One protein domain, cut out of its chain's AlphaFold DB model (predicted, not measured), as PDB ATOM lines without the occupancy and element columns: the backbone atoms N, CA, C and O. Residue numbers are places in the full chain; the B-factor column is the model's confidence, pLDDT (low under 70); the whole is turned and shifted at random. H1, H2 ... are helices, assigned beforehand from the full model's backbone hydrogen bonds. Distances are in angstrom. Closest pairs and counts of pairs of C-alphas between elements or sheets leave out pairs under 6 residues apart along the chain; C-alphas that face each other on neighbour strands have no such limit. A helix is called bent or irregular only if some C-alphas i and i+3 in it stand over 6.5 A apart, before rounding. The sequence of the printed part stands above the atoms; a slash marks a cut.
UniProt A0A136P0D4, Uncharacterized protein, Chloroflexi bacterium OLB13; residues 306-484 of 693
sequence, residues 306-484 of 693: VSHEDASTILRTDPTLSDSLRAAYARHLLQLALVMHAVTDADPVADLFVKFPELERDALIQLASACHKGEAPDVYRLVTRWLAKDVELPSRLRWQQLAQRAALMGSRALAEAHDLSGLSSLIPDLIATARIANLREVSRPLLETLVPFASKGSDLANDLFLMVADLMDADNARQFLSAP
ATOM      1  N   VAL A 306     -40.945 -45.745 -23.755       92.62
ATOM      2  CA  VAL A 306     -41.649 -46.331 -24.902       92.62
ATOM      3  C   VAL A 306     -40.673 -47.198 -25.690       92.62
ATOM      4  O   VAL A 306     -39.473 -46.905 -25.726       92.62
ATOM      5  N   SER A 307     -41.178 -48.258 -26.325       91.38
ATOM      6  CA  SER A 307     -40.358 -49.113 -27.180       91.38
ATOM      7  C   SER A 307     -39.713 -48.313 -28.324       91.38
ATOM      8  O   SER A 307     -40.283 -47.355 -28.856       91.38
ATOM      9  N   HIS A 308     -38.494 -48.707 -28.698       89.44
ATOM     10  CA  HIS A 308     -37.773 -48.093 -29.812       89.44
ATOM     11  C   HIS A 308     -38.545 -48.213 -31.129       89.44
ATOM     12  O   HIS A 308     -38.706 -47.218 -31.836       89.44
ATOM     13  N   GLU A 309     -39.034 -49.417 -31.429       90.81
ATOM     14  CA  GLU A 309     -39.710 -49.742 -32.685       90.81
ATOM     15  C   GLU A 309     -40.940 -48.860 -32.894       90.81
ATOM     16  O   GLU A 309     -41.124 -48.287 -33.972       90.81
ATOM     17  N   ASP A 310     -41.723 -48.674 -31.833       91.94
ATOM     18  CA  ASP A 310     -42.921 -47.849 -31.863       91.94
ATOM     19  C   ASP A 310     -42.574 -46.381 -32.097       91.94
ATOM     20  O   ASP A 310     -43.071 -45.765 -33.044       91.94
ATOM     21  N   ALA A 311     -41.673 -45.826 -31.279       93.00
ATOM     22  CA  ALA A 311     -41.286 -44.421 -31.372       93.00
ATOM     23  C   ALA A 311     -40.627 -44.089 -32.723       93.00
ATOM     24  O   ALA A 311     -40.917 -43.049 -33.317       93.00
ATOM     25  N   SER A 312     -39.783 -44.987 -33.232       91.50
ATOM     26  CA  SER A 312     -39.111 -44.861 -34.525       91.50
ATOM     27  C   SER A 312     -40.087 -44.916 -35.697       91.50
ATOM     28  O   SER A 312     -40.054 -44.048 -36.575       91.50
ATOM     29  N   THR A 313     -40.982 -45.907 -35.706       92.00
ATOM     30  CA  THR A 313     -41.959 -46.098 -36.785       92.00
ATOM     31  C   THR A 313     -42.850 -44.875 -36.901       92.00
ATOM     32  O   THR A 313     -42.908 -44.244 -37.955       92.00
ATOM     33  N   ILE A 314     -43.445 -44.472 -35.782       93.94
ATOM     34  CA  ILE A 314     -44.270 -43.276 -35.679       93.94
ATOM     35  C   ILE A 314     -43.556 -42.033 -36.222       93.94
ATOM     36  O   ILE A 314     -44.118 -41.312 -37.046       93.94
ATOM     37  N   LEU A 315     -42.324 -41.779 -35.762       92.31
ATOM     38  CA  LEU A 315     -41.593 -40.554 -36.078       92.31
ATOM     39  C   LEU A 315     -41.295 -40.451 -37.581       92.31
ATOM     40  O   LEU A 315     -41.245 -39.352 -38.134       92.31
ATOM     41  N   ARG A 316     -41.126 -41.599 -38.246       88.44
ATOM     42  CA  ARG A 316     -40.868 -41.692 -39.686       88.44
ATOM     43  C   ARG A 316     -42.133 -41.615 -40.531       88.44
ATOM     44  O   ARG A 316     -42.086 -41.034 -41.614       88.44
ATOM     45  N   THR A 317     -43.219 -42.252 -40.095       89.19
ATOM     46  CA  THR A 317     -44.384 -42.492 -40.958       89.19
ATOM     47  C   THR A 317     -45.532 -41.527 -40.729       89.19
ATOM     48  O   THR A 317     -46.269 -41.263 -41.675       89.19
ATOM     49  N   ASP A 318     -45.717 -41.023 -39.507       90.75
ATOM     50  CA  ASP A 318     -46.904 -40.249 -39.148       90.75
ATOM     51  C   ASP A 318     -46.678 -38.733 -39.331       90.75
ATOM     52  O   ASP A 318     -45.961 -38.103 -38.545       90.75
ATOM     53  N   PRO A 319     -47.308 -38.098 -40.340       90.19
ATOM     54  CA  PRO A 319     -47.141 -36.673 -40.601       90.19
ATOM     55  C   PRO A 319     -47.940 -35.784 -39.637       90.19
ATOM     56  O   PRO A 319     -47.808 -34.563 -39.693       90.19
ATOM     57  N   THR A 320     -48.791 -36.360 -38.784       92.69
ATOM     58  CA  THR A 320     -49.706 -35.618 -37.900       92.69
ATOM     59  C   THR A 320     -49.055 -35.148 -36.603       92.69
ATOM     60  O   THR A 320     -49.664 -34.403 -35.835       92.69
ATOM     61  N   LEU A 321     -47.799 -35.540 -36.378       92.06
ATOM     62  CA  LEU A 321     -46.963 -35.068 -35.283       92.06
ATOM     63  C   LEU A 321     -46.850 -33.538 -35.274       92.06
ATOM     64  O   LEU A 321     -46.352 -32.942 -36.232       92.06
ATOM     65  N   SER A 322     -47.231 -32.916 -34.157       90.62
ATOM     66  CA  SER A 322     -46.874 -31.522 -33.883       90.62
ATOM     67  C   SER A 322     -45.359 -31.383 -33.713       90.62
ATOM     68  O   SER A 322     -44.664 -32.352 -33.405       90.62
ATOM     69  N   ASP A 323     -44.835 -30.166 -33.853       88.81
ATOM     70  CA  ASP A 323     -43.402 -29.916 -33.651       88.81
ATOM     71  C   ASP A 323     -42.950 -30.272 -32.224       88.81
ATOM     72  O   ASP A 323     -41.883 -30.857 -32.038       88.81
ATOM     73  N   SER A 324     -43.801 -30.014 -31.222       90.06
ATOM     74  CA  SER A 324     -43.539 -30.369 -29.822       90.06
ATOM     75  C   SER A 324     -43.476 -31.880 -29.595       90.06
ATOM     76  O   SER A 324     -42.560 -32.357 -28.923       90.06
ATOM     77  N   LEU A 325     -44.410 -32.644 -30.173       92.69
ATOM     78  CA  LEU A 325     -44.387 -34.100 -30.092       92.69
ATOM     79  C   LEU A 325     -43.180 -34.640 -30.852       92.69
ATOM     80  O   LEU A 325     -42.431 -35.432 -30.296       92.69
ATOM     81  N   ARG A 326     -42.905 -34.159 -32.067       93.06
ATOM     82  CA  ARG A 326     -41.740 -34.593 -32.853       93.06
ATOM     83  C   ARG A 326     -40.433 -34.436 -32.070       93.06
ATOM     84  O   ARG A 326     -39.624 -35.362 -32.044       93.06
ATOM     85  N   ALA A 327     -40.265 -33.312 -31.374       90.94
ATOM     86  CA  ALA A 327     -39.143 -33.091 -30.466       90.94
ATOM     87  C   ALA A 327     -39.130 -34.065 -29.273       90.94
ATOM     88  O   ALA A 327     -38.062 -34.552 -28.905       90.94
ATOM     89  N   ALA A 328     -40.285 -34.397 -28.686       92.69
ATOM     90  CA  ALA A 328     -40.375 -35.398 -27.620       92.69
ATOM     91  C   ALA A 328     -39.968 -36.809 -28.097       92.69
ATOM     92  O   ALA A 328     -39.170 -37.463 -27.427       92.69
ATOM     93  N   TYR A 329     -40.429 -37.240 -29.278       94.94
ATOM     94  CA  TYR A 329     -40.036 -38.518 -29.892       94.94
ATOM     95  C   TYR A 329     -38.536 -38.577 -30.180       94.94
ATOM     96  O   TYR A 329     -37.869 -39.535 -29.794       94.94
ATOM     97  N   ALA A 330     -37.983 -37.541 -30.816       93.38
ATOM     98  CA  ALA A 330     -36.552 -37.480 -31.099       93.38
ATOM     99  C   ALA A 330     -35.716 -37.492 -29.813       93.38
ATOM    100  O   ALA A 330     -34.736 -38.229 -29.722       93.38
ATOM    101  N   ARG A 331     -36.130 -36.728 -28.793       92.12
ATOM    102  CA  ARG A 331     -35.457 -36.694 -27.490       92.12
ATOM    103  C   ARG A 331     -35.424 -38.068 -26.837       92.12
ATOM    104  O   ARG A 331     -34.367 -38.451 -26.339       92.12
ATOM    105  N   HIS A 332     -36.548 -38.782 -26.856       93.56
ATOM    106  CA  HIS A 332     -36.660 -40.140 -26.324       93.56
ATOM    107  C   HIS A 332     -35.747 -41.117 -27.060       93.56
ATOM    108  O   HIS A 332     -34.961 -41.805 -26.418       93.56
ATOM    109  N   LEU A 333     -35.774 -41.126 -28.397       93.69
ATOM    110  CA  LEU A 333     -34.905 -41.995 -29.199       93.69
ATOM    111  C   LEU A 333     -33.419 -41.709 -28.957       93.69
ATOM    112  O   LEU A 333     -32.635 -42.644 -28.829       93.69
ATOM    113  N   LEU A 334     -33.034 -40.434 -28.832       93.25
ATOM    114  CA  LEU A 334     -31.658 -40.057 -28.506       93.25
ATOM    115  C   LEU A 334     -31.250 -40.532 -27.108       93.25
ATOM    116  O   LEU A 334     -30.165 -41.077 -26.952       93.25
ATOM    117  N   GLN A 335     -32.107 -40.357 -26.098       90.88
ATOM    118  CA  GLN A 335     -31.825 -40.844 -24.742       90.88
ATOM    119  C   GLN A 335     -31.706 -42.364 -24.709       90.88
ATOM    120  O   GLN A 335     -30.758 -42.889 -24.137       90.88
ATOM    121  N   LEU A 336     -32.640 -43.068 -25.350       90.25
ATOM    122  CA  LEU A 336     -32.643 -44.523 -25.393       90.25
ATOM    123  C   LEU A 336     -31.394 -45.063 -26.098       90.25
ATOM    124  O   LEU A 336     -30.762 -45.977 -25.580       90.25
ATOM    125  N   ALA A 337     -31.001 -44.466 -27.227       91.06
ATOM    126  CA  ALA A 337     -29.807 -44.864 -27.968       91.06
ATOM    127  C   ALA A 337     -28.521 -44.695 -27.142       91.06
ATOM    128  O   ALA A 337     -27.646 -45.559 -27.200       91.06
ATOM    129  N   LEU A 338     -28.415 -43.619 -26.354       91.06
ATOM    130  CA  LEU A 338     -27.265 -43.379 -25.477       91.06
ATOM    131  C   LEU A 338     -27.249 -44.345 -24.285       91.06
ATOM    132  O   LEU A 338     -26.226 -44.966 -24.026       91.06
ATOM    133  N   VAL A 339     -28.388 -44.538 -23.613       88.88
ATOM    134  CA  VAL A 339     -28.502 -45.440 -22.450       88.88
ATOM    135  C   VAL A 339     -28.270 -46.906 -22.833       88.88
ATOM    136  O   VAL A 339     -27.682 -47.661 -22.064       88.88
ATOM    137  N   MET A 340     -28.734 -47.323 -24.012       87.69
ATOM    138  CA  MET A 340     -28.605 -48.703 -24.492       87.69
ATOM    139  C   MET A 340     -27.302 -48.962 -25.260       87.69
ATOM    140  O   MET A 340     -27.090 -50.086 -25.713       87.69
ATOM    141  N   HIS A 341     -26.452 -47.944 -25.449       85.31
ATOM    142  CA  HIS A 341     -25.282 -47.986 -26.341       85.31
ATOM    143  C   HIS A 341     -25.621 -48.443 -27.779       85.31
ATOM    144  O   HIS A 341     -24.783 -48.983 -28.503       85.31
ATOM    145  N   ALA A 342     -26.867 -48.220 -28.206       87.19
ATOM    146  CA  ALA A 342     -27.425 -48.648 -29.484       87.19
ATOM    147  C   ALA A 342     -27.589 -47.439 -30.413       87.19
ATOM    148  O   ALA A 342     -28.689 -47.036 -30.772       87.19
ATOM    149  N   VAL A 343     -26.473 -46.817 -30.806       85.44
ATOM    150  CA  VAL A 343     -26.477 -45.551 -31.572       85.44
ATOM    151  C   VAL A 343     -27.228 -45.625 -32.912       85.44
ATOM    152  O   VAL A 343     -27.707 -44.607 -33.406       85.44
ATOM    153  N   THR A 344     -27.383 -46.820 -33.488       85.94
ATOM    154  CA  THR A 344     -28.168 -47.072 -34.711       85.94
ATOM    155  C   THR A 344     -29.635 -46.688 -34.565       85.94
ATOM    156  O   THR A 344     -30.285 -46.302 -35.536       85.94
ATOM    157  N   ASP A 345     -30.151 -46.757 -33.346       85.88
ATOM    158  CA  ASP A 345     -31.566 -46.588 -33.045       85.88
ATOM    159  C   ASP A 345     -32.026 -45.137 -33.220       85.88
ATOM    160  O   ASP A 345     -33.211 -44.879 -33.452       85.88
ATOM    161  N   ALA A 346     -31.081 -44.197 -33.185       89.50
ATOM    162  CA  ALA A 346     -31.318 -42.775 -33.375       89.50
ATOM    163  C   ALA A 346     -31.153 -42.303 -34.834       89.50
ATOM    164  O   ALA A 346     -31.463 -41.148 -35.124       89.50
ATOM    165  N   ASP A 347     -30.744 -43.164 -35.777       89.00
ATOM    166  CA  ASP A 347     -30.605 -42.810 -37.205       89.00
ATOM    167  C   ASP A 347     -31.847 -42.114 -37.818       89.00
ATOM    168  O   ASP A 347     -31.660 -41.149 -38.564       89.00
ATOM    169  N   PRO A 348     -33.101 -42.503 -37.497       89.00
ATOM    170  CA  PRO A 348     -34.300 -41.829 -38.006       89.00
ATOM    171  C   PRO A 348     -34.401 -40.344 -37.647       89.00
ATOM    172  O   PRO A 348     -35.092 -39.593 -38.331       89.00
ATOM    173  N   VAL A 349     -33.748 -39.915 -36.564       91.56
ATOM    174  CA  VAL A 349     -33.769 -38.517 -36.116       91.56
ATOM    175  C   VAL A 349     -32.967 -37.638 -37.077       91.56
ATOM    176  O   VAL A 349     -33.412 -36.540 -37.411       91.56
ATOM    177  N   ALA A 350     -31.831 -38.135 -37.577       90.19
ATOM    178  CA  ALA A 350     -30.975 -37.390 -38.500       90.19
ATOM    179  C   ALA A 350     -31.672 -37.095 -39.835       90.19
ATOM    180  O   ALA A 350     -31.578 -35.980 -40.349       90.19
ATOM    181  N   ASP A 351     -32.448 -38.057 -40.344       88.06
ATOM    182  CA  ASP A 351     -33.197 -37.930 -41.602       88.06
ATOM    183  C   ASP A 351     -34.252 -36.793 -41.553       88.06
ATOM    184  O   ASP A 351     -34.754 -36.341 -42.587       88.06
ATOM    185  N   LEU A 352     -34.602 -36.309 -40.355       88.62
ATOM    186  CA  LEU A 352     -35.601 -35.262 -40.142       88.62
ATOM    187  C   LEU A 352     -35.024 -33.846 -40.039       88.62
ATOM    188  O   LEU A 352     -35.790 -32.889 -40.177       88.62
ATOM    189  N   PHE A 353     -33.714 -33.676 -39.839       90.81
ATOM    190  CA  PHE A 353     -33.116 -32.350 -39.621       90.81
ATOM    191  C   PHE A 353     -33.276 -31.411 -40.817       90.81
ATOM    192  O   PHE A 353     -33.507 -30.219 -40.627       90.81
ATOM    193  N   VAL A 354     -33.253 -31.947 -42.042       87.81
ATOM    194  CA  VAL A 354     -33.495 -31.169 -43.269       87.81
ATOM    195  C   VAL A 354     -34.894 -30.554 -43.273       87.81
ATOM    196  O   VAL A 354     -35.078 -29.403 -43.665       87.81
ATOM    197  N   LYS A 355     -35.898 -31.313 -42.818       86.75
ATOM    198  CA  LYS A 355     -37.300 -30.875 -42.807       86.75
ATOM    199  C   LYS A 355     -37.625 -29.992 -41.604       86.75
ATOM    200  O   LYS A 355     -38.506 -29.143 -41.704       86.75
ATOM    201  N   PHE A 356     -36.933 -30.187 -40.480       88.25
ATOM    202  CA  PHE A 356     -37.248 -29.543 -39.205       88.25
ATOM    203  C   PHE A 356     -35.985 -28.969 -38.531       88.25
ATOM    204  O   PHE A 356     -35.422 -29.604 -37.642       88.25
ATOM    205  N   PRO A 357     -35.552 -27.743 -38.890       86.62
ATOM    206  CA  PRO A 357     -34.317 -27.151 -38.366       86.62
ATOM    207  C   PRO A 357     -34.299 -26.920 -36.846       86.62
ATOM    208  O   PRO A 357     -33.240 -26.971 -36.226       86.62
ATOM    209  N   GLU A 358     -35.454 -26.676 -36.219       87.81
ATOM    210  CA  GLU A 358     -35.532 -26.534 -34.755       87.81
ATOM    211  C   GLU A 358     -35.201 -27.854 -34.039       87.81
ATOM    212  O   GLU A 358     -34.554 -27.846 -32.993       87.81
ATOM    213  N   LEU A 359     -35.533 -28.995 -34.656       90.88
ATOM    214  CA  LEU A 359     -35.187 -30.319 -34.138       90.88
ATOM    215  C   LEU A 359     -33.669 -30.538 -34.107       90.88
ATOM    216  O   LEU A 359     -33.150 -31.128 -33.163       90.88
ATOM    217  N   GLU A 360     -32.955 -30.037 -35.121       92.62
ATOM    218  CA  GLU A 360     -31.489 -30.089 -35.181       92.62
ATOM    219  C   GLU A 360     -30.868 -29.334 -33.996       92.62
ATOM    220  O   GLU A 360     -29.945 -29.826 -33.344       92.62
ATOM    221  N   ARG A 361     -31.397 -28.145 -33.681       91.06
ATOM    222  CA  ARG A 361     -30.915 -27.321 -32.562       91.06
ATOM    223  C   ARG A 361     -31.141 -28.012 -31.224       91.06
ATOM    224  O   ARG A 361     -30.211 -28.077 -30.419       91.06
ATOM    225  N   ASP A 362     -32.335 -28.556 -31.013       91.00
ATOM    226  CA  ASP A 362     -32.675 -29.286 -29.794       91.00
ATOM    227  C   ASP A 362     -31.792 -30.528 -29.617       91.00
ATOM    228  O   ASP A 362     -31.259 -30.756 -28.528       91.00
ATOM    229  N   ALA A 363     -31.561 -31.289 -30.693       93.62
ATOM    230  CA  ALA A 363     -30.682 -32.456 -30.678       93.62
ATOM    231  C   ALA A 363     -29.228 -32.077 -30.347       93.62
ATOM    232  O   ALA A 363     -28.604 -32.718 -29.500       93.62
ATOM    233  N   LEU A 364     -28.695 -31.004 -30.944       94.31
ATOM    234  CA  LEU A 364     -27.354 -30.495 -30.634       94.31
ATOM    235  C   LEU A 364     -27.216 -30.106 -29.153       94.31
ATOM    236  O   LEU A 364     -26.215 -30.453 -28.526       94.31
ATOM    237  N   ILE A 365     -28.207 -29.411 -28.579       93.50
ATOM    238  CA  ILE A 365     -28.211 -29.016 -27.158       93.50
ATOM    239  C   ILE A 365     -28.296 -30.247 -26.249       93.50
ATOM    240  O   ILE A 365     -27.578 -30.342 -25.249       93.50
ATOM    241  N   GLN A 366     -29.149 -31.207 -26.593       92.88
ATOM    242  CA  GLN A 366     -29.317 -32.431 -25.823       92.88
ATOM    243  C   GLN A 366     -28.038 -33.270 -25.803       92.88
ATOM    244  O   GLN A 366     -27.571 -33.642 -24.727       92.88
ATOM    245  N   LEU A 367     -27.442 -33.528 -26.968       95.56
ATOM    246  CA  LEU A 367     -26.207 -34.306 -27.083       95.56
ATOM    247  C   LEU A 367     -25.021 -33.570 -26.449       95.56
ATOM    248  O   LEU A 367     -24.187 -34.177 -25.784       95.56
ATOM    249  N   ALA A 368     -24.989 -32.237 -26.553       94.31
ATOM    250  CA  ALA A 368     -24.051 -31.412 -25.803       94.31
ATOM    251  C   ALA A 368     -24.158 -31.628 -24.287       94.31
ATOM    252  O   ALA A 368     -23.137 -31.713 -23.605       94.31
ATOM    253  N   SER A 369     -25.380 -31.700 -23.756       94.12
ATOM    254  CA  SER A 369     -25.619 -31.974 -22.338       94.12
ATOM    255  C   SER A 369     -25.215 -33.401 -21.963       94.12
ATOM    256  O   SER A 369     -24.555 -33.580 -20.943       94.12
ATOM    257  N   ALA A 370     -25.529 -34.391 -22.805       93.12
ATOM    258  CA  ALA A 370     -25.136 -35.790 -22.617       93.12
ATOM    259  C   ALA A 370     -23.612 -35.964 -22.494       93.12
ATOM    260  O   ALA A 370     -23.151 -36.662 -21.591       93.12
ATOM    261  N   CYS A 371     -22.813 -35.226 -23.281       92.69
ATOM    262  CA  CYS A 371     -21.354 -35.237 -23.124       92.69
ATOM    263  C   CYS A 371     -20.905 -34.890 -21.691       92.69
ATOM    264  O   CYS A 371     -19.956 -35.481 -21.187       92.69
ATOM    265  N   HIS A 372     -21.584 -33.953 -21.018       89.88
ATOM    266  CA  HIS A 372     -21.254 -33.551 -19.643       89.88
ATOM    267  C   HIS A 372     -21.748 -34.550 -18.586       89.88
ATOM    268  O   HIS A 372     -21.312 -34.478 -17.441       89.88
ATOM    269  N   LYS A 373     -22.643 -35.474 -18.952       88.94
ATOM    270  CA  LYS A 373     -23.185 -36.519 -18.068       88.94
ATOM    271  C   LYS A 373     -22.399 -37.833 -18.125       88.94
ATOM    272  O   LYS A 373     -22.794 -38.792 -17.474       88.94
ATOM    273  N   GLY A 374     -21.297 -37.876 -18.876       86.25
ATOM    274  CA  GLY A 374     -20.450 -39.064 -19.020       86.25
ATOM    275  C   GLY A 374     -20.726 -39.899 -20.274       86.25
ATOM    276  O   GLY A 374     -19.981 -40.829 -20.545       86.25
ATOM    277  N   GLU A 375     -21.712 -39.531 -21.095       91.06
ATOM    278  CA  GLU A 375     -22.086 -40.253 -22.330       91.06
ATOM    279  C   GLU A 375     -21.271 -39.781 -23.556       91.06
ATOM    280  O   GLU A 375     -21.648 -39.996 -24.707       91.06
ATOM    281  N   ALA A 376     -20.146 -39.088 -23.339       92.31
ATOM    282  CA  ALA A 376     -19.352 -38.487 -24.411       92.31
ATOM    283  C   ALA A 376     -18.841 -39.493 -25.473       92.31
ATOM    284  O   ALA A 376     -18.889 -39.142 -26.655       92.31
ATOM    285  N   PRO A 377     -18.395 -40.723 -25.128       91.00
ATOM    286  CA  PRO A 377     -18.005 -41.719 -26.130       91.00
ATOM    287  C   PRO A 377     -19.158 -42.140 -27.056       91.00
ATOM    288  O   PRO A 377     -18.973 -42.216 -28.271       91.00
ATOM    289  N   ASP A 378     -20.360 -42.351 -26.516       91.69
ATOM    290  CA  ASP A 378     -21.533 -42.742 -27.307       91.69
ATOM    291  C   ASP A 378     -22.037 -41.591 -28.179       91.69
ATOM    292  O   ASP A 378     -22.357 -41.795 -29.352       91.69
ATOM    293  N   VAL A 379     -22.020 -40.357 -27.655       94.44
ATOM    294  CA  VAL A 379     -22.307 -39.156 -28.455       94.44
ATOM    295  C   VAL A 379     -21.317 -39.033 -29.613       94.44
ATOM    296  O   VAL A 379     -21.728 -38.731 -30.733       94.44
ATOM    297  N   TYR A 380     -20.026 -39.290 -29.377       94.75
ATOM    298  CA  TYR A 380     -19.026 -39.273 -30.442       94.75
ATOM    299  C   TYR A 380     -19.368 -40.286 -31.540       94.75
ATOM    300  O   TYR A 380     -19.481 -39.892 -32.699       94.75
ATOM    301  N   ARG A 381     -19.616 -41.551 -31.176       92.44
ATOM    302  CA  ARG A 381     -19.978 -42.621 -32.122       92.44
ATOM    303  C   ARG A 381     -21.250 -42.312 -32.907       92.44
ATOM    304  O   ARG A 381     -21.291 -42.531 -34.116       92.44
ATOM    305  N   LEU A 382     -22.275 -41.788 -32.240       93.56
ATOM    306  CA  LEU A 382     -23.530 -41.400 -32.877       93.56
ATOM    307  C   LEU A 382     -23.310 -40.296 -33.921       93.56
ATOM    308  O   LEU A 382     -23.746 -40.416 -35.065       93.56
ATOM    309  N   VAL A 383     -22.606 -39.228 -33.544       94.19
ATOM    310  CA  VAL A 383     -22.411 -38.068 -34.423       94.19
ATOM    311  C   VAL A 383     -21.487 -38.404 -35.593       94.19
ATOM    312  O   VAL A 383     -21.773 -38.003 -36.721       94.19
ATOM    313  N   THR A 384     -20.402 -39.153 -35.376       92.94
ATOM    314  CA  THR A 384     -19.517 -39.562 -36.478       92.94
ATOM    315  C   THR A 384     -20.206 -40.515 -37.437       92.94
ATOM    316  O   THR A 384     -20.020 -40.380 -38.646       92.94
ATOM    317  N   ARG A 385     -21.078 -41.398 -36.936       91.62
ATOM    318  CA  ARG A 385     -21.947 -42.230 -37.772       91.62
ATOM    319  C   ARG A 385     -22.854 -41.383 -38.664       91.62
ATOM    320  O   ARG A 385     -22.916 -41.637 -39.864       91.62
ATOM    321  N   TRP A 386     -23.526 -40.370 -38.119       92.38
ATOM    322  CA  TRP A 386     -24.366 -39.479 -38.928       92.38
ATOM    323  C   TRP A 386     -23.558 -38.660 -39.937       92.38
ATOM    324  O   TRP A 386     -23.998 -38.498 -41.068       92.38
ATOM    325  N   LEU A 387     -22.365 -38.187 -39.566       90.94
ATOM    326  CA  LEU A 387     -21.467 -37.460 -40.472       90.94
ATOM    327  C   LEU A 387     -20.905 -38.336 -41.607       90.94
ATOM    328  O   LEU A 387     -20.533 -37.789 -42.654       90.94
ATOM    329  N   ALA A 388     -20.794 -39.647 -41.368       87.75
ATOM    330  CA  ALA A 388     -20.315 -40.648 -42.320       87.75
ATOM    331  C   ALA A 388     -21.412 -41.158 -43.265       87.75
ATOM    332  O   ALA A 388     -21.105 -41.595 -44.370       87.75
ATOM    333  N   LYS A 389     -22.676 -41.142 -42.826       84.06
ATOM    334  CA  LYS A 389     -23.828 -41.564 -43.631       84.06
ATOM    335  C   LYS A 389     -24.109 -40.519 -44.721       84.06
ATOM    336  O   LYS A 389     -23.929 -39.327 -44.483       84.06
ATOM    337  N   ASP A 390     -24.652 -40.949 -45.865       69.62
ATOM    338  CA  ASP A 390     -25.169 -40.078 -46.943       69.62
ATOM    339  C   ASP A 390     -26.461 -39.325 -46.537       69.62
ATOM    340  O   ASP A 390     -27.398 -39.173 -47.319       69.62
ATOM    341  N   VAL A 391     -26.558 -38.896 -45.278       77.31
ATOM    342  CA  VAL A 391     -27.646 -38.057 -44.776       77.31
ATOM    343  C   VAL A 391     -27.190 -36.612 -44.825       77.31
ATOM    344  O   VAL A 391     -26.117 -36.249 -44.336       77.31
ATOM    345  N   GLU A 392     -28.027 -35.765 -45.407       80.56
ATOM    346  CA  GLU A 392     -27.775 -34.336 -45.450       80.56
ATOM    347  C   GLU A 392     -27.968 -33.737 -44.049       80.56
ATOM    348  O   GLU A 392     -29.073 -33.695 -43.510       80.56
ATOM    349  N   LEU A 393     -26.867 -33.288 -43.443       86.88
ATOM    350  CA  LEU A 393     -26.862 -32.588 -42.161       86.88
ATOM    351  C   LEU A 393     -26.753 -31.076 -42.418       86.88
ATOM    352  O   LEU A 393     -25.664 -30.623 -42.794       86.88
ATOM    353  N   PRO A 394     -27.824 -30.284 -42.196       86.62
ATOM    354  CA  PRO A 394     -27.849 -28.859 -42.540       86.62
ATOM    355  C   PRO A 394     -26.696 -28.062 -41.919       86.62
ATOM    356  O   PRO A 394     -26.079 -27.228 -42.580       86.62
ATOM    357  N   SER A 395     -26.355 -28.353 -40.661       90.00
ATOM    358  CA  SER A 395     -25.284 -27.679 -39.925       90.00
ATOM    359  C   SER A 395     -24.043 -28.564 -39.749       90.00
ATOM    360  O   SER A 395     -23.532 -28.683 -38.633       90.00
ATOM    361  N   ARG A 396     -23.524 -29.188 -40.822       90.31
ATOM    362  CA  ARG A 396     -22.382 -30.138 -40.762       90.31
ATOM    363  C   ARG A 396     -21.211 -29.665 -39.883       90.31
ATOM    364  O   ARG A 396     -20.706 -30.448 -39.084       90.31
ATOM    365  N   LEU A 397     -20.828 -28.386 -39.955       91.50
ATOM    366  CA  LEU A 397     -19.758 -27.816 -39.120       91.50
ATOM    367  C   LEU A 397     -20.063 -27.897 -37.611       91.50
ATOM    368  O   LEU A 397     -19.180 -28.206 -36.819       91.50
ATOM    369  N   ARG A 398     -21.313 -27.654 -37.195       94.06
ATOM    370  CA  ARG A 398     -21.719 -27.748 -35.778       94.06
ATOM    371  C   ARG A 398     -21.679 -29.189 -35.281       94.06
ATOM    372  O   ARG A 398     -21.277 -29.431 -34.145       94.06
ATOM    373  N   TRP A 399     -22.054 -30.139 -36.135       94.75
ATOM    374  CA  TRP A 399     -21.937 -31.566 -35.843       94.75
ATOM    375  C   TRP A 399     -20.475 -31.998 -35.706       94.75
ATOM    376  O   TRP A 399     -20.137 -32.695 -34.753       94.75
ATOM    377  N   GLN A 400     -19.584 -31.511 -36.575       94.38
ATOM    378  CA  GLN A 400     -18.140 -31.733 -36.436       94.38
ATOM    379  C   GLN A 400     -17.599 -31.150 -35.124       94.38
ATOM    380  O   GLN A 400     -16.926 -31.857 -34.381       94.38
ATOM    381  N   GLN A 401     -17.966 -29.915 -34.769       95.12
ATOM    382  CA  GLN A 401     -17.582 -29.303 -33.488       95.12
ATOM    383  C   GLN A 401     -18.091 -30.099 -32.275       95.12
ATOM    384  O   GLN A 401     -17.381 -30.250 -31.277       95.12
ATOM    385  N   LEU A 402     -19.312 -30.641 -32.345       95.81
ATOM    386  CA  LEU A 402     -19.842 -31.514 -31.300       95.81
ATOM    387  C   LEU A 402     -19.041 -32.819 -31.200       95.81
ATOM    388  O   LEU A 402     -18.692 -33.210 -30.087       95.81
ATOM    389  N   ALA A 403     -18.704 -33.450 -32.330       95.56
ATOM    390  CA  ALA A 403     -17.877 -34.655 -32.368       95.56
ATOM    391  C   ALA A 403     -16.475 -34.401 -31.790       95.56
ATOM    392  O   ALA A 403     -16.025 -35.154 -30.932       95.56
ATOM    393  N   GLN A 404     -15.815 -33.305 -32.177       94.94
ATOM    394  CA  GLN A 404     -14.521 -32.891 -31.619       94.94
ATOM    395  C   GLN A 404     -14.586 -32.734 -30.092       94.94
ATOM    396  O   GLN A 404     -13.730 -33.247 -29.365       94.94
ATOM    397  N   ARG A 405     -15.623 -32.055 -29.579       94.94
ATOM    398  CA  ARG A 405     -15.805 -31.878 -28.133       94.94
ATOM    399  C   ARG A 405     -16.092 -33.205 -27.429       94.94
ATOM    400  O   ARG A 405     -15.530 -33.446 -26.364       94.94
ATOM    401  N   ALA A 406     -16.937 -34.056 -28.009       95.62
ATOM    402  CA  ALA A 406     -17.257 -35.375 -27.470       95.62
ATOM    403  C   ALA A 406     -16.013 -36.278 -27.407       95.62
ATOM    404  O   ALA A 406     -15.761 -36.881 -26.368       95.62
ATOM    405  N   ALA A 407     -15.178 -36.279 -28.452       94.38
ATOM    406  CA  ALA A 407     -13.904 -36.997 -28.487       94.38
ATOM    407  C   ALA A 407     -12.952 -36.557 -27.362       94.38
ATOM    408  O   ALA A 407     -12.425 -37.397 -26.629       94.38
ATOM    409  N   LEU A 408     -12.764 -35.243 -27.184       93.69
ATOM    410  CA  LEU A 408     -11.920 -34.700 -26.116       93.69
ATOM    411  C   LEU A 408     -12.463 -35.030 -24.723       93.69
ATOM    412  O   LEU A 408     -11.706 -35.463 -23.857       93.69
ATOM    413  N   MET A 409     -13.762 -34.819 -24.497       93.75
ATOM    414  CA  MET A 409     -14.389 -35.076 -23.199       93.75
ATOM    415  C   MET A 409     -14.377 -36.565 -22.850       93.75
ATOM    416  O   MET A 409     -14.012 -36.912 -21.732       93.75
ATOM    417  N   GLY A 410     -14.712 -37.437 -23.805       91.62
ATOM    418  CA  GLY A 410     -14.682 -38.889 -23.621       91.62
ATOM    419  C   GLY A 410     -13.276 -39.393 -23.314       91.62
ATOM    420  O   GLY A 410     -13.083 -40.116 -22.341       91.62
ATOM    421  N   SER A 411     -12.273 -38.935 -24.069       91.44
ATOM    422  CA  SER A 411     -10.874 -39.324 -23.837       91.44
ATOM    423  C   SER A 411     -10.363 -38.856 -22.472       91.44
ATOM    424  O   SER A 411      -9.685 -39.614 -21.784       91.44
ATOM    425  N   ARG A 412     -10.717 -37.635 -22.041       92.31
ATOM    426  CA  ARG A 412     -10.360 -37.116 -20.708       92.31
ATOM    427  C   ARG A 412     -11.042 -37.885 -19.588       92.31
ATOM    428  O   ARG A 412     -10.361 -38.284 -18.655       92.31
ATOM    429  N   ALA A 413     -12.343 -38.140 -19.702       90.50
ATOM    430  CA  ALA A 413     -13.089 -38.881 -18.688       90.50
ATOM    431  C   ALA A 413     -12.532 -40.302 -18.501       90.50
ATOM    432  O   ALA A 413     -12.312 -40.739 -17.373       90.50
ATOM    433  N   LEU A 414     -12.231 -41.002 -19.600       90.31
ATOM    434  CA  LEU A 414     -11.625 -42.337 -19.555       90.31
ATOM    435  C   LEU A 414     -10.192 -42.307 -18.999       90.31
ATOM    436  O   LEU A 414      -9.817 -43.168 -18.204       90.31
ATOM    437  N   ALA A 415      -9.399 -41.295 -19.364       88.88
ATOM    438  CA  ALA A 415      -8.059 -41.085 -18.820       88.88
ATOM    439  C   ALA A 415      -8.076 -40.818 -17.302       88.88
ATOM    440  O   ALA A 415      -7.314 -41.443 -16.557       88.88
ATOM    441  N   GLU A 416      -8.959 -39.931 -16.837       90.38
ATOM    442  CA  GLU A 416      -9.163 -39.605 -15.419       90.38
ATOM    443  C   GLU A 416      -9.637 -40.822 -14.618       90.38
ATOM    444  O   GLU A 416      -9.145 -41.062 -13.517       90.38
ATOM    445  N   ALA A 417     -10.521 -41.642 -15.195       89.19
ATOM    446  CA  ALA A 417     -10.969 -42.903 -14.605       89.19
ATOM    447  C   ALA A 417      -9.917 -44.030 -14.675       89.19
ATOM    448  O   ALA A 417     -10.130 -45.101 -14.110       89.19
ATOM    449  N   HIS A 418      -8.790 -43.808 -15.364       86.50
ATOM    450  CA  HIS A 418      -7.782 -44.825 -15.679       86.50
ATOM    451  C   HIS A 418      -8.355 -46.069 -16.389       86.50
ATOM    452  O   HIS A 418      -7.801 -47.165 -16.270       86.50
ATOM    453  N   ASP A 419      -9.430 -45.902 -17.164       88.19
ATOM    454  CA  ASP A 419     -10.059 -46.978 -17.926       88.19
ATOM    455  C   ASP A 419      -9.310 -47.229 -19.244       88.19
ATOM    456  O   ASP A 419      -9.646 -46.719 -20.316       88.19
ATOM    457  N   LEU A 420      -8.260 -48.047 -19.150       84.69
ATOM    458  CA  LEU A 420      -7.463 -48.474 -20.302       84.69
ATOM    459  C   LEU A 420      -8.292 -49.254 -21.331       84.69
ATOM    460  O   LEU A 420      -8.007 -49.167 -22.524       84.69
ATOM    461  N   SER A 421      -9.309 -49.997 -20.883       86.62
ATOM    462  CA  SER A 421     -10.154 -50.792 -21.775       86.62
ATOM    463  C   SER A 421     -11.033 -49.889 -22.640       86.62
ATOM    464  O   SER A 421     -11.033 -50.023 -23.866       86.62
ATOM    465  N   GLY A 422     -11.660 -48.879 -22.031       85.94
ATOM    466  CA  GLY A 422     -12.418 -47.854 -22.733       85.94
ATOM    467  C   GLY A 422     -11.554 -47.081 -23.727       85.94
ATOM    468  O   GLY A 422     -11.935 -46.965 -24.893       85.94
ATOM    469  N   LEU A 423     -10.357 -46.636 -23.320       86.75
ATOM    470  CA  LEU A 423      -9.415 -45.955 -24.221       86.75
ATOM    471  C   LEU A 423      -9.014 -46.833 -25.414       86.75
ATOM    472  O   LEU A 423      -9.067 -46.364 -26.549       86.75
ATOM    473  N   SER A 424      -8.686 -48.108 -25.181       84.44
ATOM    474  CA  SER A 424      -8.340 -49.051 -26.256       84.44
ATOM    475  C   SER A 424      -9.491 -49.295 -27.240       84.44
ATOM    476  O   SER A 424      -9.252 -49.577 -28.407       84.44
ATOM    477  N   SER A 425     -10.743 -49.134 -26.795       86.94
ATOM    478  CA  SER A 425     -11.917 -49.238 -27.668       86.94
ATOM    479  C   SER A 425     -12.222 -47.947 -28.436       86.94
ATOM    480  O   SER A 425     -12.751 -48.006 -29.540       86.94
ATOM    481  N   LEU A 426     -11.894 -46.781 -27.865       87.00
ATOM    482  CA  LEU A 426     -12.216 -45.470 -28.435       87.00
ATOM    483  C   LEU A 426     -11.178 -45.010 -29.465       87.00
ATOM    484  O   LEU A 426     -11.533 -44.383 -30.459       87.00
ATOM    485  N   ILE A 427      -9.893 -45.291 -29.240       87.12
ATOM    486  CA  ILE A 427      -8.811 -44.808 -30.109       87.12
ATOM    487  C   ILE A 427      -8.943 -45.306 -31.561       87.12
ATOM    488  O   ILE A 427      -8.826 -44.471 -32.464       87.12
ATOM    489  N   PRO A 428      -9.251 -46.589 -31.833       85.06
ATOM    490  CA  PRO A 428      -9.498 -47.045 -33.198       85.06
ATOM    491  C   PRO A 428     -10.646 -46.287 -33.882       85.06
ATOM    492  O   PRO A 428     -10.509 -45.895 -35.042       85.06
ATOM    493  N   ASP A 429     -11.736 -45.999 -33.159       86.00
ATOM    494  CA  ASP A 429     -12.864 -45.207 -33.675       86.00
ATOM    495  C   ASP A 429     -12.428 -43.771 -34.021       86.00
ATOM    496  O   ASP A 429     -12.807 -43.235 -35.070       86.00
ATOM    497  N   LEU A 430     -11.596 -43.158 -33.166       89.44
ATOM    498  CA  LEU A 430     -11.023 -41.827 -33.394       89.44
ATOM    499  C   LEU A 430     -10.149 -41.800 -34.654       89.44
ATOM    500  O   LEU A 430     -10.251 -40.862 -35.440       89.44
ATOM    501  N   ILE A 431      -9.320 -42.826 -34.874       84.69
ATOM    502  CA  ILE A 431      -8.460 -42.945 -36.063       84.69
ATOM    503  C   ILE A 431      -9.303 -43.169 -37.326       84.69
ATOM    504  O   ILE A 431      -9.049 -42.554 -38.363       84.69
ATOM    505  N   ALA A 432     -10.317 -44.034 -37.255       83.69
ATOM    506  CA  ALA A 432     -11.169 -44.360 -38.396       83.69
ATOM    507  C   ALA A 432     -12.036 -43.171 -38.843       83.69
ATOM    508  O   ALA A 432     -12.287 -42.997 -40.034       83.69
ATOM    509  N   THR A 433     -12.478 -42.331 -37.902       87.31
ATOM    510  CA  THR A 433     -13.405 -41.218 -38.176       87.31
ATOM    511  C   THR A 433     -12.769 -39.828 -38.038       87.31
ATOM    512  O   THR A 433     -13.452 -38.808 -38.174       87.31
ATOM    513  N   ALA A 434     -11.445 -39.773 -37.867       84.56
ATOM    514  CA  ALA A 434     -10.620 -38.576 -37.719       84.56
ATOM    515  C   ALA A 434     -10.946 -37.460 -38.722       84.56
ATOM    516  O   ALA A 434     -11.175 -36.310 -38.334       84.56
ATOM    517  N   ARG A 435     -10.984 -37.793 -40.017       81.62
ATOM    518  CA  ARG A 435     -11.239 -36.823 -41.095       81.62
ATOM    519  C   ARG A 435     -12.707 -36.395 -41.146       81.62
ATOM    520  O   ARG A 435     -12.992 -35.214 -41.314       81.62
ATOM    521  N   ILE A 436     -13.633 -37.329 -40.920       86.12
ATOM    522  CA  ILE A 436     -15.084 -37.081 -40.919       86.12
ATOM    523  C   ILE A 436     -15.458 -36.078 -39.817       86.12
ATOM    524  O   ILE A 436     -16.175 -35.105 -40.067       86.12
ATOM    525  N   ALA A 437     -14.912 -36.289 -38.619       86.88
ATOM    526  CA  ALA A 437     -15.100 -35.430 -37.455       86.88
ATOM    527  C   ALA A 437     -14.195 -34.183 -37.445       86.88
ATOM    528  O   ALA A 437     -14.312 -33.366 -36.538       86.88
ATOM    529  N   ASN A 438     -13.292 -34.034 -38.423       88.50
ATOM    530  CA  ASN A 438     -12.271 -32.984 -38.464       88.50
ATOM    531  C   ASN A 438     -11.454 -32.884 -37.156       88.50
ATOM    532  O   ASN A 438     -11.288 -31.808 -36.581       88.50
ATOM    533  N   LEU A 439     -10.938 -34.011 -36.653       88.12
ATOM    534  CA  LEU A 439     -10.198 -34.057 -35.385       88.12
ATOM    535  C   LEU A 439      -8.849 -33.321 -35.417       88.12
ATOM    536  O   LEU A 439      -8.252 -33.117 -34.362       88.12
ATOM    537  N   ARG A 440      -8.364 -32.888 -36.590       85.38
ATOM    538  CA  ARG A 440      -7.088 -32.159 -36.725       85.38
ATOM    539  C   ARG A 440      -7.032 -30.914 -35.839       85.38
ATOM    540  O   ARG A 440      -6.008 -30.671 -35.204       85.38
ATOM    541  N   GLU A 441      -8.145 -30.190 -35.717       86.06
ATOM    542  CA  GLU A 441      -8.261 -28.974 -34.894       86.06
ATOM    543  C   GLU A 441      -8.089 -29.233 -33.389       86.06
ATOM    544  O   GLU A 441      -7.672 -28.347 -32.646       86.06
ATOM    545  N   VAL A 442      -8.377 -30.456 -32.936       89.06
ATOM    546  CA  VAL A 442      -8.294 -30.873 -31.526       89.06
ATOM    547  C   VAL A 442      -7.241 -31.957 -31.284       89.06
ATOM    548  O   VAL A 442      -7.174 -32.530 -30.198       89.06
ATOM    549  N   SER A 443      -6.390 -32.218 -32.275       88.12
ATOM    550  CA  SER A 443      -5.399 -33.297 -32.264       88.12
ATOM    551  C   SER A 443      -4.424 -33.185 -31.093       88.12
ATOM    552  O   SER A 443      -4.245 -34.136 -30.340       88.12
ATOM    553  N   ARG A 444      -3.846 -32.002 -30.871       86.56
ATOM    554  CA  ARG A 444      -2.890 -31.762 -29.784       86.56
ATOM    555  C   ARG A 444      -3.462 -32.029 -28.381       86.56
ATOM    556  O   ARG A 444      -2.883 -32.859 -27.683       86.56
ATOM    557  N   PRO A 445      -4.577 -31.404 -27.948       90.00
ATOM    558  CA  PRO A 445      -5.137 -31.676 -26.623       90.00
ATOM    559  C   PRO A 445      -5.626 -33.123 -26.464       90.00
ATOM    560  O   PRO A 445      -5.597 -33.655 -25.352       90.00
ATOM    561  N   LEU A 446      -6.061 -33.767 -27.551       88.88
ATOM    562  CA  LEU A 446      -6.432 -35.181 -27.550       88.88
ATOM    563  C   LEU A 446      -5.207 -36.060 -27.277       88.88
ATOM    564  O   LEU A 446      -5.206 -36.844 -26.332       88.88
ATOM    565  N   LEU A 447      -4.134 -35.868 -28.042       87.88
ATOM    566  CA  LEU A 447      -2.894 -36.623 -27.905       87.88
ATOM    567  C   LEU A 447      -2.237 -36.413 -26.538       87.88
ATOM    568  O   LEU A 447      -1.860 -37.390 -25.899       87.88
ATOM    569  N   GLU A 448      -2.160 -35.171 -26.046       87.25
ATOM    570  CA  GLU A 448      -1.623 -34.843 -24.714       87.25
ATOM    571  C   GLU A 448      -2.371 -35.571 -23.582       87.25
ATOM    572  O   GLU A 448      -1.754 -35.970 -22.595       87.25
ATOM    573  N   THR A 449      -3.677 -35.810 -23.750       87.75
ATOM    574  CA  THR A 449      -4.491 -36.592 -22.801       87.75
ATOM    575  C   THR A 449      -4.114 -38.080 -22.815       87.75
ATOM    576  O   THR A 449      -4.156 -38.741 -21.779       87.75
ATOM    577  N   LEU A 450      -3.721 -38.614 -23.975       86.31
ATOM    578  CA  LEU A 450      -3.464 -40.042 -24.188       86.31
ATOM    579  C   LEU A 450      -2.004 -40.455 -23.918       86.31
ATOM    580  O   LEU A 450      -1.769 -41.587 -23.489       86.31
ATOM    581  N   VAL A 451      -1.022 -39.556 -24.098       86.88
ATOM    582  CA  VAL A 451       0.420 -39.847 -23.906       86.88
ATOM    583  C   VAL A 451       0.749 -40.555 -22.584       86.88
ATOM    584  O   VAL A 451       1.499 -41.535 -22.628       86.88
ATOM    585  N   PRO A 452       0.218 -40.146 -21.411       86.12
ATOM    586  CA  PRO A 452       0.576 -40.780 -20.138       86.12
ATOM    587  C   PRO A 452       0.262 -42.284 -20.087       86.12
ATOM    588  O   PRO A 452       0.891 -43.028 -19.331       86.12
ATOM    589  N   PHE A 453      -0.692 -42.745 -20.898       82.88
ATOM    590  CA  PHE A 453      -1.158 -44.130 -20.927       82.88
ATOM    591  C   PHE A 453      -0.421 -44.988 -21.954       82.88
ATOM    592  O   PHE A 453      -0.398 -46.206 -21.805       82.88
ATOM    593  N   ALA A 454       0.252 -44.378 -22.935       78.88
ATOM    594  CA  ALA A 454       0.990 -45.099 -23.975       78.88
ATOM    595  C   ALA A 454       2.145 -45.945 -23.410       78.88
ATOM    596  O   ALA A 454       2.477 -46.992 -23.951       78.88
ATOM    597  N   SER A 455       2.706 -45.563 -22.260       74.44
ATOM    598  CA  SER A 455       3.721 -46.367 -21.558       74.44
ATOM    599  C   SER A 455       3.187 -47.661 -20.925       74.44
ATOM    600  O   SER A 455       3.977 -48.521 -20.542       74.44
ATOM    601  N   LYS A 456       1.861 -47.814 -20.800       76.81
ATOM    602  CA  LYS A 456       1.219 -48.947 -20.114       76.81
ATOM    603  C   LYS A 456       0.854 -50.109 -21.047       76.81
ATOM    604  O   LYS A 456       0.466 -51.160 -20.547       76.81
ATOM    605  N   GLY A 457       0.992 -49.950 -22.366       71.25
ATOM    606  CA  GLY A 457       0.723 -51.008 -23.343       71.25
ATOM    607  C   GLY A 457       1.277 -50.679 -24.729       71.25
ATOM    608  O   GLY A 457       1.111 -49.562 -25.212       71.25
ATOM    609  N   SER A 458       1.916 -51.661 -25.372       73.19
ATOM    610  CA  SER A 458       2.506 -51.514 -26.714       73.19
ATOM    611  C   SER A 458       1.477 -51.136 -27.776       73.19
ATOM    612  O   SER A 458       1.773 -50.340 -28.661       73.19
ATOM    613  N   ASP A 459       0.259 -51.664 -27.660       77.69
ATOM    614  CA  ASP A 459      -0.802 -51.441 -28.644       77.69
ATOM    615  C   ASP A 459      -1.302 -49.993 -28.585       77.69
ATOM    616  O   ASP A 459      -1.401 -49.329 -29.609       77.69
ATOM    617  N   LEU A 460      -1.463 -49.442 -27.377       77.19
ATOM    618  CA  LEU A 460      -1.851 -48.042 -27.185       77.19
ATOM    619  C   LEU A 460      -0.775 -47.067 -27.691       77.19
ATOM    620  O   LEU A 460      -1.098 -45.993 -28.192       77.19
ATOM    621  N   ALA A 461       0.507 -47.424 -27.552       78.19
ATOM    622  CA  ALA A 461       1.612 -46.636 -28.096       78.19
ATOM    623  C   ALA A 461       1.606 -46.632 -29.634       78.19
ATOM    624  O   ALA A 461       1.812 -45.581 -30.244       78.19
ATOM    625  N   ASN A 462       1.320 -47.783 -30.250       80.12
ATOM    626  CA  ASN A 462       1.160 -47.898 -31.698       80.12
ATOM    627  C   ASN A 462      -0.049 -47.091 -32.188       80.12
ATOM    628  O   ASN A 462       0.081 -46.308 -33.126       80.12
ATOM    629  N   ASP A 463      -1.191 -47.202 -31.516       80.31
ATOM    630  CA  ASP A 463      -2.399 -46.464 -31.881       80.31
ATOM    631  C   ASP A 463      -2.225 -44.946 -31.725       80.31
ATOM    632  O   ASP A 463      -2.638 -44.168 -32.589       80.31
ATOM    633  N   LEU A 464      -1.545 -44.502 -30.660       82.19
ATOM    634  CA  LEU A 464      -1.184 -43.096 -30.478       82.19
ATOM    635  C   LEU A 464      -0.314 -42.600 -31.640       82.19
ATOM    636  O   LEU A 464      -0.514 -41.493 -32.139       82.19
ATOM    637  N   PHE A 465       0.635 -43.419 -32.092       83.00
ATOM    638  CA  PHE A 465       1.471 -43.080 -33.234       83.00
ATOM    639  C   PHE A 465       0.660 -42.968 -34.531       83.00
ATOM    640  O   PHE A 465       0.834 -42.005 -35.278       83.00
ATOM    641  N   LEU A 466      -0.257 -43.904 -34.786       81.12
ATOM    642  CA  LEU A 466      -1.156 -43.845 -35.944       81.12
ATOM    643  C   LEU A 466      -2.024 -42.587 -35.922       81.12
ATOM    644  O   LEU A 466      -2.215 -41.942 -36.952       81.12
ATOM    645  N   MET A 467      -2.497 -42.201 -34.739       84.31
ATOM    646  CA  MET A 467      -3.246 -40.969 -34.549       84.31
ATOM    647  C   MET A 467      -2.397 -39.730 -34.864       84.31
ATOM    648  O   MET A 467      -2.873 -38.835 -35.556       84.31
ATOM    649  N   VAL A 468      -1.134 -39.679 -34.422       86.19
ATOM    650  CA  VAL A 468      -0.197 -38.599 -34.793       86.19
ATOM    651  C   VAL A 468       0.005 -38.553 -36.304       86.19
ATOM    652  O   VAL A 468      -0.072 -37.477 -36.897       86.19
ATOM    653  N   ALA A 469       0.234 -39.711 -36.927       82.25
ATOM    654  CA  ALA A 469       0.465 -39.808 -38.360       82.25
ATOM    655  C   ALA A 469      -0.719 -39.256 -39.172       82.25
ATOM    656  O   ALA A 469      -0.498 -38.548 -40.150       82.25
ATOM    657  N   ASP A 470      -1.960 -39.526 -38.758       79.88
ATOM    658  CA  ASP A 470      -3.154 -39.112 -39.506       79.88
ATOM    659  C   ASP A 470      -3.662 -37.694 -39.172       79.88
ATOM    660  O   ASP A 470      -4.203 -36.987 -40.036       79.88
ATOM    661  N   LEU A 471      -3.499 -37.261 -37.917       82.50
ATOM    662  CA  LEU A 471      -4.055 -35.996 -37.430       82.50
ATOM    663  C   LEU A 471      -3.108 -34.799 -37.556       82.50
ATOM    664  O   LEU A 471      -3.590 -33.666 -37.505       82.50
ATOM    665  N   MET A 472      -1.799 -35.014 -37.694       85.25
ATOM    666  CA  MET A 472      -0.799 -33.942 -37.657       85.25
ATOM    667  C   MET A 472      -0.061 -33.802 -38.995       85.25
ATOM    668  O   MET A 472       0.139 -34.771 -39.728       85.25
ATOM    669  N   ASP A 473       0.350 -32.573 -39.317       82.38
ATOM    670  CA  ASP A 473       1.317 -32.318 -40.391       82.38
ATOM    671  C   ASP A 473       2.739 -32.732 -39.968       82.38
ATOM    672  O   ASP A 473       2.983 -33.059 -38.803       82.38
ATOM    673  N   ALA A 474       3.687 -32.739 -40.912       80.38
ATOM    674  CA  ALA A 474       5.034 -33.245 -40.653       80.38
ATOM    675  C   ALA A 474       5.774 -32.460 -39.556       80.38
ATOM    676  O   ALA A 474       6.465 -33.063 -38.732       80.38
ATOM    677  N   ASP A 475       5.600 -31.136 -39.501       82.12
ATOM    678  CA  ASP A 475       6.244 -30.278 -38.501       82.12
ATOM    679  C   ASP A 475       5.715 -30.531 -37.093       82.12
ATOM    680  O   ASP A 475       6.505 -30.781 -36.172       82.12
ATOM    681  N   ASN A 476       4.393 -30.523 -36.927       84.31
ATOM    682  CA  ASN A 476       3.763 -30.767 -35.640       84.31
ATOM    683  C   ASN A 476       3.986 -32.219 -35.194       84.31
ATOM    684  O   ASN A 476       4.299 -32.449 -34.023       84.31
ATOM    685  N   ALA A 477       3.901 -33.194 -36.108       84.81
ATOM    686  CA  ALA A 477       4.197 -34.595 -35.817       84.81
ATOM    687  C   ALA A 477       5.646 -34.764 -35.348       84.81
ATOM    688  O   ALA A 477       5.891 -35.361 -34.300       84.81
ATOM    689  N   ARG A 478       6.622 -34.183 -36.057       82.94
ATOM    690  CA  ARG A 478       8.038 -34.245 -35.668       82.94
ATOM    691  C   ARG A 478       8.273 -33.606 -34.306       82.94
ATOM    692  O   ARG A 478       8.984 -34.189 -33.485       82.94
ATOM    693  N   GLN A 479       7.707 -32.425 -34.053       83.56
ATOM    694  CA  GLN A 479       7.853 -31.740 -32.769       83.56
ATOM    695  C   GLN A 479       7.275 -32.581 -31.626       83.56
ATOM    696  O   GLN A 479       7.920 -32.727 -30.588       83.56
ATOM    697  N   PHE A 480       6.097 -33.166 -31.835       84.38
ATOM    698  CA  PHE A 480       5.425 -34.007 -30.854       84.38
ATOM    699  C   PHE A 480       6.206 -35.299 -30.580       84.38
ATOM    700  O   PHE A 480       6.566 -35.574 -29.438       84.38
ATOM    701  N   LEU A 481       6.568 -36.044 -31.626       84.44
ATOM    702  CA  LEU A 481       7.301 -37.312 -31.522       84.44
ATOM    703  C   LEU A 481       8.733 -37.139 -30.988       84.44
ATOM    704  O   LEU A 481       9.323 -38.085 -30.473       84.44
ATOM    705  N   SER A 482       9.292 -35.928 -31.073       81.56
ATOM    706  CA  SER A 482      10.597 -35.597 -30.488       81.56
ATOM    707  C   SER A 482      10.549 -35.351 -28.975       81.56
ATOM    708  O   SER A 482      11.603 -35.172 -28.366       81.56
ATOM    709  N   ALA A 483       9.367 -35.334 -28.349       83.38
ATOM    710  CA  ALA A 483       9.250 -35.171 -26.906       83.38
ATOM    711  C   ALA A 483       9.896 -36.360 -26.156       83.38
ATOM    712  O   ALA A 483       9.652 -37.514 -26.522       83.38
ATOM    713  N   PRO A 484      10.660 -36.124 -25.067       79.88
ATOM    714  CA  PRO A 484      11.346 -37.193 -24.328       79.88
ATOM    715  C   PRO A 484      10.412 -38.298 -23.820       79.88
ATOM    716  O   PRO A 484      10.791 -39.464 -23.775       79.88
TER     717      PRO A 484
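AT A GLANCE: This is residues 306 to 484 of the 693 residues of an uncharacterized protein of Chloroflexi bacterium OLB13 (UniProt A0A136P0D4). Nine helices stack into a two-layered rod, a solenoid-like pile of helical hairpins whose helices stand across the rod's long axis: H2, H4a, H5, H7 and H9 follow one another in one layer, H1, H3, H4b, H6 and H8 in the other. The bent helix H4 passes from layer to layer; the stacking is loosest at H9, which touches no helix. The printed part has 179 residues, all helix in class, with H1 to H9 in chain order and no named strand. It is compact, with a radius of gyration of the C-alphas of 17.8 A, and spans 62 by 29 by 22 A.

IN THESE COORDINATES: The longest helix, H4, residues 357 to 388, was assigned as one helix by its hydrogen bonds but is bent: C-alphas 374 and 377 are 8.0 A apart. Its arms are H4a, residues 357 to 374, 26.6 A, from C-alpha 357 at (-34.317, -27.151, -38.366), and H4b, residues 377 to 388, 16.4 A. Before it come H1, residues 308 to 317, beginning at (-37.773, -48.093, -29.812), H2, residues 323 to 339, 24.3 A, and H3, residues 343 to 350, irregular with C-alphas 345 and 348 7.4 A apart. After it come H5, residues 396 to 416, 30.1 A; H6, residues 420 to 433, 20.2 A; H7, residues 439 to 454, irregular with C-alphas 441 and 444 7.9 A apart and a kink of 49 degrees near residue 446; H8, residues 458 to 471, 20.0 A; and H9, residues 474 to 481, which ends with C-alpha 481 at (7.301, -37.312, -31.522).

HOW THE PARTS SIT: H4 is the hub, touching four helices. H4b, H5, H6, H7 and H8 form an up-and-down bundle, each running against the one before. H4b and H5 are a hairpin, closest at the C-alphas of Pro 377 and Gly 410, 5.0 A. H4a touches H2 with residues 359 to 366 alone, closest at Leu 359 and Ala 327, C-alphas 6.1 A apart. H3 touches H4b at a steep tilt of 51 degrees, closest C-alphas Val 343 and Leu 382, 5.3 A. H1 and H2 are a hairpin, closest C-alphas Ala 311 and Tyr 329, 6.2 A. H5 touches H7, the same way at a shallow tilt of 11 degrees, closest C-alphas Leu 408 and Leu 446, 5.7 A. H6 touches H8, closest C-alphas Ile 431 and Met 467, 5.8 A. H7 and H9 are near each other; H1 and H9 are apart. Every O i to N i+4 pair is within hydrogen-bond range in H1, H2, H4b, H5, H8 and H9, against 12 of 14 in H4a, 8 of 10 in H6, 8 of 12 in H7 and 0 of 4 in H3, where 4 of 5 O i to N i+3 pairs are.

THE WHOLE: The C-alphas farthest apart, Thr 320 and Pro 484, are 62.6 A apart. The printed part has no cut and no long link. Its mean pLDDT is 88.2; residue 390 alone is under 70.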